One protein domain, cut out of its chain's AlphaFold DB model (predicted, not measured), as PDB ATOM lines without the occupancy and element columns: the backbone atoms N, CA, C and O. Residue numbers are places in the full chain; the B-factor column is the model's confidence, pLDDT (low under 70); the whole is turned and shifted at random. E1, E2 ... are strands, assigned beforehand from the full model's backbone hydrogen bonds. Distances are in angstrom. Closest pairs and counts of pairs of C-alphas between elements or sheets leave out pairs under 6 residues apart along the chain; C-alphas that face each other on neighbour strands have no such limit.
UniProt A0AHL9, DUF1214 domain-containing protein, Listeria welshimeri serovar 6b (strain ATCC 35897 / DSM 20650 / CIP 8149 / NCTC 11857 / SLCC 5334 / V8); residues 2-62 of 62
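This is residues 2 to 62 of the 62 residues of the protein "DUF1214 domain-containing protein" of Listeria welshimeri serovar 6b (strain ATCC 35897 / DSM 20650 / CIP 8149 / NCTC 11857 / SLCC 5334 / V8) (UniProt A0AHL9). This model has little regular structure: a wide, open loop of residues 2 to 34 leads into a small two-strand hairpin, E1 and E2, whose strands are joined by a second long loop. Residues 21 to 31 stick out. The printed part has 61 residues, 6 of them in named elements, with no named helix; the class is all strand, the sheet order E1 - E2, antiparallel. It is loose, with a radius of gyration of the C-alphas of 13.7 A and spans of 37 by 28 by 19 A.

Start at C-alpha 2, (92.843, 112.557, 107.381). E1, residues 35 to 37, begins at C-alpha 35, (90.028, 101.291, 104.678), and measures 6.5 A. E2, residues 54 to 56, measures 6.3 A and ends at C-alpha 56, (87.093, 98.656, 103.150).

Look at the hairpin E1 and E2: their directions differ by 163 degrees. C-alphas 35 and 56 face each other at 4.2 A. N 36 and O 55 are within hydrogen-bond range at 2.7 A.

The C-alphas farthest apart, of Asp 42 and Tyr 62, are 39.2 A apart. The printed part has no cut. The link from E1 to E2 is long, 16 residues. Residues 58 to 62 have pLDDT under 70.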
ATOM      1  N   THR A   2      94.007 112.146 106.581       84.31
ATOM      2  CA  THR A   2      92.843 112.557 107.381       84.31
ATOM      3  C   THR A   2      92.139 113.694 106.656       84.31
ATOM      4  O   THR A   2      92.798 114.636 106.221       84.31
ATOM      5  N   ALA A   3      90.818 113.609 106.520       89.50
ATOM      6  CA  ALA A   3      89.995 114.667 105.948       89.50
ATOM      7  C   ALA A   3      89.037 115.191 107.022       89.50
ATOM      8  O   ALA A   3      88.260 114.427 107.584       89.50
ATOM      9  N   VAL A   4      89.100 116.495 107.299       91.25
ATOM     10  CA  VAL A   4      88.212 117.177 108.261       91.25
ATOM     11  C   VAL A   4      87.180 118.074 107.574       91.25
ATOM     12  O   VAL A   4      86.194 118.471 108.191       91.25
ATOM     13  N   ALA A   5      87.382 118.370 106.288       94.06
ATOM     14  CA  ALA A   5      86.515 119.216 105.479       94.06
ATOM     15  C   ALA A   5      86.220 118.570 104.119       94.06
ATOM     16  O   ALA A   5      87.046 117.831 103.583       94.06
ATOM     17  N   GLY A   6      85.036 118.862 103.573       89.50
ATOM     18  CA  GLY A   6      84.656 118.467 102.214       89.50
ATOM     19  C   GLY A   6      85.211 119.418 101.148       89.50
ATOM     20  O   GLY A   6      85.859 120.415 101.462       89.50
ATOM     21  N   GLU A   7      84.891 119.159  99.879       91.56
ATOM     22  CA  GLU A   7      85.334 119.980  98.733       91.56
ATOM     23  C   GLU A   7      84.960 121.464  98.865       91.56
ATOM     24  O   GLU A   7      85.709 122.354  98.468       91.56
ATOM     25  N   ASN A   8      83.828 121.747  99.509       93.25
ATOM     26  CA  ASN A   8      83.363 123.102  99.802       93.25
ATOM     27  C   ASN A   8      84.143 123.808 100.932       93.25
ATOM     28  O   ASN A   8      83.721 124.877 101.376       93.25
ATOM     29  N   LYS A   9      85.228 123.203 101.432       92.62
ATOM     30  CA  LYS A   9      86.070 123.680 102.541       92.62
ATOM     31  C   LYS A   9      85.328 123.867 103.869       92.62
ATOM     32  O   LYS A   9      85.841 124.525 104.771       92.62
ATOM     33  N   LYS A  10      84.132 123.290 104.022       94.62
ATOM     34  CA  LYS A  10      83.394 123.263 105.292       94.62
ATOM     35  C   LYS A  10      83.698 121.975 106.041       94.62
ATOM     36  O   LYS A  10      83.834 120.920 105.417       94.62
ATOM     37  N   TYR A  11      83.727 122.066 107.369       94.94
ATOM     38  CA  TYR A  11      83.858 120.899 108.234       94.94
ATOM     39  C   TYR A  11      82.788 119.849 107.930       94.94
ATOM     40  O   TYR A  11      81.628 120.174 107.640       94.94
ATOM     41  N   LEU A  12      83.203 118.588 107.982       94.38
ATOM     42  CA  LEU A  12      82.298 117.452 107.881       94.38
ATOM     43  C   LEU A  12      81.385 117.428 109.112       94.38
ATOM     44  O   LEU A  12      81.850 117.604 110.236       94.38
ATOM     45  N   ASN A  13      80.082 117.235 108.903       93.62
ATOM     46  CA  ASN A  13      79.115 117.112 109.989       93.62
ATOM     47  C   ASN A  13      78.133 115.961 109.733       93.62
ATOM     48  O   ASN A  13      77.718 115.737 108.603       93.62
ATOM     49  N   GLY A  14      77.725 115.232 110.774       92.00
ATOM     50  CA  GLY A  14      76.838 114.066 110.620       92.00
ATOM     51  C   GLY A  14      75.410 114.389 110.155       92.00
ATOM     52  O   GLY A  14      74.644 113.480 109.863       92.00
ATOM     53  N   VAL A  15      75.043 115.675 110.072       93.69
ATOM     54  CA  VAL A  15      73.719 116.141 109.610       93.69
ATOM     55  C   VAL A  15      73.602 116.086 108.081       93.69
ATOM     56  O   VAL A  15      72.500 116.102 107.536       93.69
ATOM     57  N   LYS A  16      74.730 116.041 107.364       94.50
ATOM     58  CA  LYS A  16      74.771 116.028 105.900       94.50
ATOM     59  C   LYS A  16      75.154 114.660 105.358       94.50
ATOM     60  O   LYS A  16      75.952 113.934 105.941       94.50
ATOM     61  N   ASN A  17      74.651 114.377 104.162       94.75
ATOM     62  CA  ASN A  17      75.088 113.237 103.372       94.75
ATOM     63  C   ASN A  17      76.305 113.621 102.529       94.75
ATOM     64  O   ASN A  17      76.304 114.659 101.863       94.75
ATOM     65  N   TYR A  18      77.317 112.759 102.524       93.38
ATOM     66  CA  TYR A  18      78.535 112.931 101.739       93.38
ATOM     67  C   TYR A  18      78.744 111.736 100.815       93.38
ATOM     68  O   TYR A  18      78.347 110.612 101.120       93.38
ATOM     69  N   ARG A  19      79.402 111.985  99.684       93.31
ATOM     70  CA  ARG A  19      79.859 110.957  98.752       93.31
ATOM     71  C   ARG A  19      81.361 111.112  98.580       93.31
ATOM     72  O   ARG A  19      81.828 112.206  98.291       93.31
ATOM     73  N   ILE A  20      82.087 110.012  98.733       88.69
ATOM     74  CA  ILE A  20      83.494 109.924  98.345       88.69
ATOM     75  C   ILE A  20      83.538 109.123  97.051       88.69
ATOM     76  O   ILE A  20      82.950 108.042  96.971       88.69
ATOM     77  N   HIS A  21      84.196 109.674  96.039       89.00
ATOM     78  CA  HIS A  21      84.409 109.020  94.760       89.00
ATOM     79  C   HIS A  21      85.909 108.853  94.531       89.00
ATOM     80  O   HIS A  21      86.669 109.805  94.692       89.00
ATOM     81  N   PHE A  22      86.315 107.638  94.177       85.38
ATOM     82  CA  PHE A  22      87.658 107.355  93.697       85.38
ATOM     83  C   PHE A  22      87.542 106.973  92.226       85.38
ATOM     84  O   PHE A  22      86.848 106.011  91.894       85.38
ATOM     85  N   ASP A  23      88.224 107.715  91.362       86.00
ATOM     86  CA  ASP A  23      88.462 107.308  89.985       86.00
ATOM     87  C   ASP A  23      89.451 106.137  89.961       86.00
ATOM     88  O   ASP A  23      90.265 105.965  90.872       86.00
ATOM     89  N   ASN A  24      89.484 105.379  88.864       79.94
ATOM     90  CA  ASN A  24      90.436 104.271  88.694       79.94
ATOM     91  C   ASN A  24      91.903 104.696  88.881       79.94
ATOM     92  O   ASN A  24      92.734 103.889  89.281       79.94
ATOM     93  N   LYS A  25      92.219 105.966  88.596       83.38
ATOM     94  CA  LYS A  25      93.562 106.541  88.760       83.38
ATOM     95  C   LYS A  25      93.824 107.096  90.165       83.38
ATOM     96  O   LYS A  25      94.975 107.370  90.483       83.38
ATOM     97  N   THR A  26      92.783 107.310  90.972       81.38
ATOM     98  CA  THR A  26      92.868 107.929  92.308       81.38
ATOM     99  C   THR A  26      92.541 106.961  93.443       81.38
ATOM    100  O   THR A  26      92.655 107.325  94.615       81.38
ATOM    101  N   ILE A  27      92.202 105.707  93.122       80.81
ATOM    102  CA  ILE A  27      92.225 104.612  94.091       80.81
ATOM    103  C   ILE A  27      93.626 104.536  94.723       80.81
ATOM    104  O   ILE A  27      94.621 104.560  93.995       80.81
ATOM    105  N   PRO A  28      93.728 104.429  96.064       81.12
ATOM    106  CA  PRO A  28      95.015 104.284  96.730       81.12
ATOM    107  C   PRO A  28      95.825 103.116  96.139       81.12
ATOM    108  O   PRO A  28      95.297 101.999  96.079       81.12
ATOM    109  N   PRO A  29      97.088 103.336  95.725       81.12
ATOM    110  CA  PRO A  29      97.925 102.301  95.125       81.12
ATOM    111  C   PRO A  29      98.483 101.392  96.224       81.12
ATOM    112  O   PRO A  29      99.613 101.553  96.679       81.12
ATOM    113  N   VAL A  30      97.658 100.468  96.707       84.38
ATOM    114  CA  VAL A  30      98.020  99.514  97.761       84.38
ATOM    115  C   VAL A  30      97.807  98.089  97.272       84.38
ATOM    116  O   VAL A  30      96.827  97.803  96.586       84.38
ATOM    117  N   ASN A  31      98.717  97.192  97.653       78.50
ATOM    118  CA  ASN A  31      98.677  95.794  97.218       78.50
ATOM    119  C   ASN A  31      97.604  94.977  97.952       78.50
ATOM    120  O   ASN A  31      97.043  94.052  97.378       78.50
ATOM    121  N   GLU A  32      97.294  95.348  99.197       81.31
ATOM    122  CA  GLU A  32      96.387  94.587 100.060       81.31
ATOM    123  C   GLU A  32      94.989  95.218 100.100       81.31
ATOM    124  O   GLU A  32      94.092  94.874  99.328       81.31
ATOM    125  N   PHE A  33      94.781  96.184 100.994       84.50
ATOM    126  CA  PHE A  33      93.488  96.829 101.161       84.50
ATOM    127  C   PHE A  33      93.631  98.288 101.571       84.50
ATOM    128  O   PHE A  33      94.586  98.694 102.231       84.50
ATOM    129  N   TRP A  34      92.619  99.070 101.211       87.06
ATOM    130  CA  TRP A  34      92.362 100.368 101.811       87.06
ATOM    131  C   TRP A  34      91.167 100.258 102.757       87.06
ATOM    132  O   TRP A  34      90.270  99.426 102.570       87.06
ATOM    133  N   SER A  35      91.158 101.115 103.774       91.25
ATOM    134  CA  SER A  35      90.028 101.291 104.678       91.25
ATOM    135  C   SER A  35      89.757 102.773 104.909       91.25
ATOM    136  O   SER A  35      90.650 103.613 104.800       91.25
ATOM    137  N   LEU A  36      88.501 103.078 105.195       92.75
ATOM    138  CA  LEU A  36      88.000 104.380 105.580       92.75
ATOM    139  C   LEU A  36      87.244 104.206 106.890       92.75
ATOM    140  O   LEU A  36      86.250 103.480 106.929       92.75
ATOM    141  N   SER A  37      87.694 104.906 107.922       95.44
ATOM    142  CA  SER A  37      87.047 104.934 109.228       95.44
ATOM    143  C   SER A  37      86.643 106.357 109.588       95.44
ATOM    144  O   SER A  37      87.337 107.308 109.227       95.44
ATOM    145  N   MET A  38      85.524 106.498 110.296       94.75
ATOM    146  CA  MET A  38      85.006 107.790 110.746       94.75
ATOM    147  C   MET A  38      85.225 107.952 112.249       94.75
ATOM    148  O   MET A  38      84.890 107.055 113.020       94.75
ATOM    149  N   TYR A  39      85.746 109.113 112.639       95.62
ATOM    150  CA  TYR A  39      86.001 109.473 114.028       95.62
ATOM    151  C   TYR A  39      85.281 110.767 114.390       95.62
ATOM    152  O   TYR A  39      85.087 111.637 113.535       95.62
ATOM    153  N   GLY A  40      84.900 110.882 115.658       94.56
ATOM    154  CA  GLY A  40      84.434 112.124 116.250       94.56
ATOM    155  C   GLY A  40      85.580 113.112 116.461       94.56
ATOM    156  O   GLY A  40      86.761 112.799 116.281       94.56
ATOM    157  N   ILE A  41      85.225 114.332 116.869       92.00
ATOM    158  CA  ILE A  41      86.207 115.360 117.259       92.00
ATOM    159  C   ILE A  41      87.011 114.963 118.505       92.00
ATOM    160  O   ILE A  41      88.072 115.520 118.755       92.00
ATOM    161  N   ASP A  42      86.501 114.001 119.267       94.69
ATOM    162  CA  ASP A  42      87.108 113.386 120.445       94.69
ATOM    163  C   ASP A  42      88.081 112.247 120.094       94.69
ATOM    164  O   ASP A  42      88.618 111.599 120.987       94.69
ATOM    165  N   HIS A  43      88.305 112.004 118.798       91.88
ATOM    166  CA  HIS A  43      89.155 110.941 118.263       91.88
ATOM    167  C   HIS A  43      88.683 109.509 118.569       91.88
ATOM    168  O   HIS A  43      89.445 108.564 118.366       91.88
ATOM    169  N   ASN A  44      87.416 109.323 118.953       95.62
ATOM    170  CA  ASN A  44      86.793 108.006 119.092       95.62
ATOM    171  C   ASN A  44      85.971 107.637 117.855       95.62
ATOM    172  O   ASN A  44      85.617 108.493 117.040       95.62
ATOM    173  N   PHE A  45      85.655 106.349 117.701       96.38
ATOM    174  CA  PHE A  45      84.678 105.920 116.704       96.38
ATOM    175  C   PHE A  45      83.304 106.512 117.015       96.38
ATOM    176  O   PHE A  45      82.876 106.548 118.165       96.38
ATOM    177  N   VAL A  46      82.602 106.953 115.972       95.44
ATOM    178  CA  VAL A  46      81.239 107.467 116.124       95.44
ATOM    179  C   VAL A  46      80.256 106.304 116.098       95.44
ATOM    180  O   VAL A  46      80.110 105.635 115.066       95.44
ATOM    181  N   ASP A  47      79.561 106.099 117.214       95.94
ATOM    182  CA  ASP A  47      78.481 105.122 117.328       95.94
ATOM    183  C   ASP A  47      77.428 105.321 116.238       95.94
ATOM    184  O   ASP A  47      77.032 106.436 115.887       95.94
ATOM    185  N   ASN A  48      76.971 104.205 115.678       95.44
ATOM    186  CA  ASN A  48      75.946 104.200 114.649       95.44
ATOM    187  C   ASN A  48      75.069 102.944 114.756       95.44
ATOM    188  O   ASN A  48      75.579 101.879 115.109       95.44
ATOM    189  N   PRO A  49      73.770 103.019 114.398       97.19
ATOM    190  CA  PRO A  49      72.828 101.910 114.596       97.19
ATOM    191  C   PRO A  49      73.185 100.608 113.869       97.19
ATOM    192  O   PRO A  49      72.698  99.546 114.242       97.19
ATOM    193  N   ILE A  50      74.018 100.676 112.827       96.94
ATOM    194  CA  ILE A  50      74.451  99.504 112.052       96.94
ATOM    195  C   ILE A  50      75.771  98.905 112.560       96.94
ATOM    196  O   ILE A  50      76.278  97.964 111.951       96.94
ATOM    197  N   ASN A  51      76.335  99.449 113.645       96.50
ATOM    198  CA  ASN A  51      77.573  99.000 114.281       96.50
ATOM    199  C   ASN A  51      78.749  98.844 113.294       96.50
ATOM    200  O   ASN A  51      79.485  97.855 113.315       96.50
ATOM    201  N   LYS A  52      78.901  99.804 112.369       95.88
ATOM    202  CA  LYS A  52      79.925  99.770 111.318       95.88
ATOM    203  C   LYS A  52      80.847 100.976 111.414       95.88
ATOM    204  O   LYS A  52      80.419 102.104 111.204       95.88
ATOM    205  N   TYR A  53      82.130 100.722 111.648       96.06
ATOM    206  CA  TYR A  53      83.128 101.780 111.880       96.06
ATOM    207  C   TYR A  53      84.188 101.895 110.790       96.06
ATOM    208  O   TYR A  53      84.954 102.854 110.771       96.06
ATOM    209  N   ALA A  54      84.216 100.935 109.862       94.81
ATOM    210  CA  ALA A  54      85.111 100.955 108.720       94.81
ATOM    211  C   ALA A  54      84.402 100.496 107.440       94.81
ATOM    212  O   ALA A  54      83.627  99.534 107.421       94.81
ATOM    213  N   ILE A  55      84.717 101.174 106.342       91.62
ATOM    214  CA  ILE A  55      84.447 100.737 104.975       91.62
ATOM    215  C   ILE A  55      85.790 100.347 104.376       91.62
ATOM    216  O   ILE A  55      86.751 101.101 104.454       91.62
ATOM    217  N   ARG A  56      85.873  99.166 103.778       87.25
ATOM    218  CA  ARG A  56      87.093  98.656 103.150       87.25
ATOM    219  C   ARG A  56      86.806  98.256 101.719       87.25
ATOM    220  O   ARG A  56      85.649  97.979 101.389       87.25
ATOM    221  N   ARG A  57      87.855  98.164 100.899       82.62
ATOM    222  CA  ARG A  57      87.755  97.497  99.598       82.62
ATOM    223  C   ARG A  57      87.134  96.104  99.814       82.62
ATOM    224  O   ARG A  57      87.646  95.355 100.649       82.62
ATOM    225  N   PRO A  58      86.049  95.736  99.115       68.31
ATOM    226  CA  PRO A  58      85.634  94.343  99.072       68.31
ATOM    227  C   PRO A  58      86.740  93.534  98.384       68.31
ATOM    228  O   PRO A  58      87.305  93.980  97.385       68.31
ATOM    229  N   TYR A  59      87.084  92.373  98.938       60.00
ATOM    230  CA  TYR A  59      88.091  91.497  98.343       60.00
ATOM    231  C   TYR A  59      87.633  91.137  96.922       60.00
ATOM    232  O   TYR A  59      86.561  90.553  96.754       60.00
ATOM    233  N   SER A  60      88.397  91.530  95.900       57.12
ATOM    234  CA  SER A  60      88.142  91.062  94.539       57.12
ATOM    235  C   SER A  60      88.729  89.666  94.450       57.12
ATOM    236  O   SER A  60      89.919  89.499  94.700       57.12
ATOM    237  N   LYS A  61      87.914  88.652  94.153       45.88
ATOM    238  CA  LYS A  61      88.420  87.284  93.944       45.88
ATOM    239  C   LYS A  61      89.072  87.102  92.562       45.88
ATOM    240  O   LYS A  61      89.450  85.985  92.230       45.88
ATOM    241  N   TYR A  62      89.191  88.178  91.782       45.12
ATOM    242  CA  TYR A  62      89.771  88.224  90.441       45.12
ATOM    243  C   TYR A  62      90.430  89.582  90.208       45.12
ATOM    244  O   TYR A  62      89.823  90.598  90.634       45.12
TER     245      TYR A  62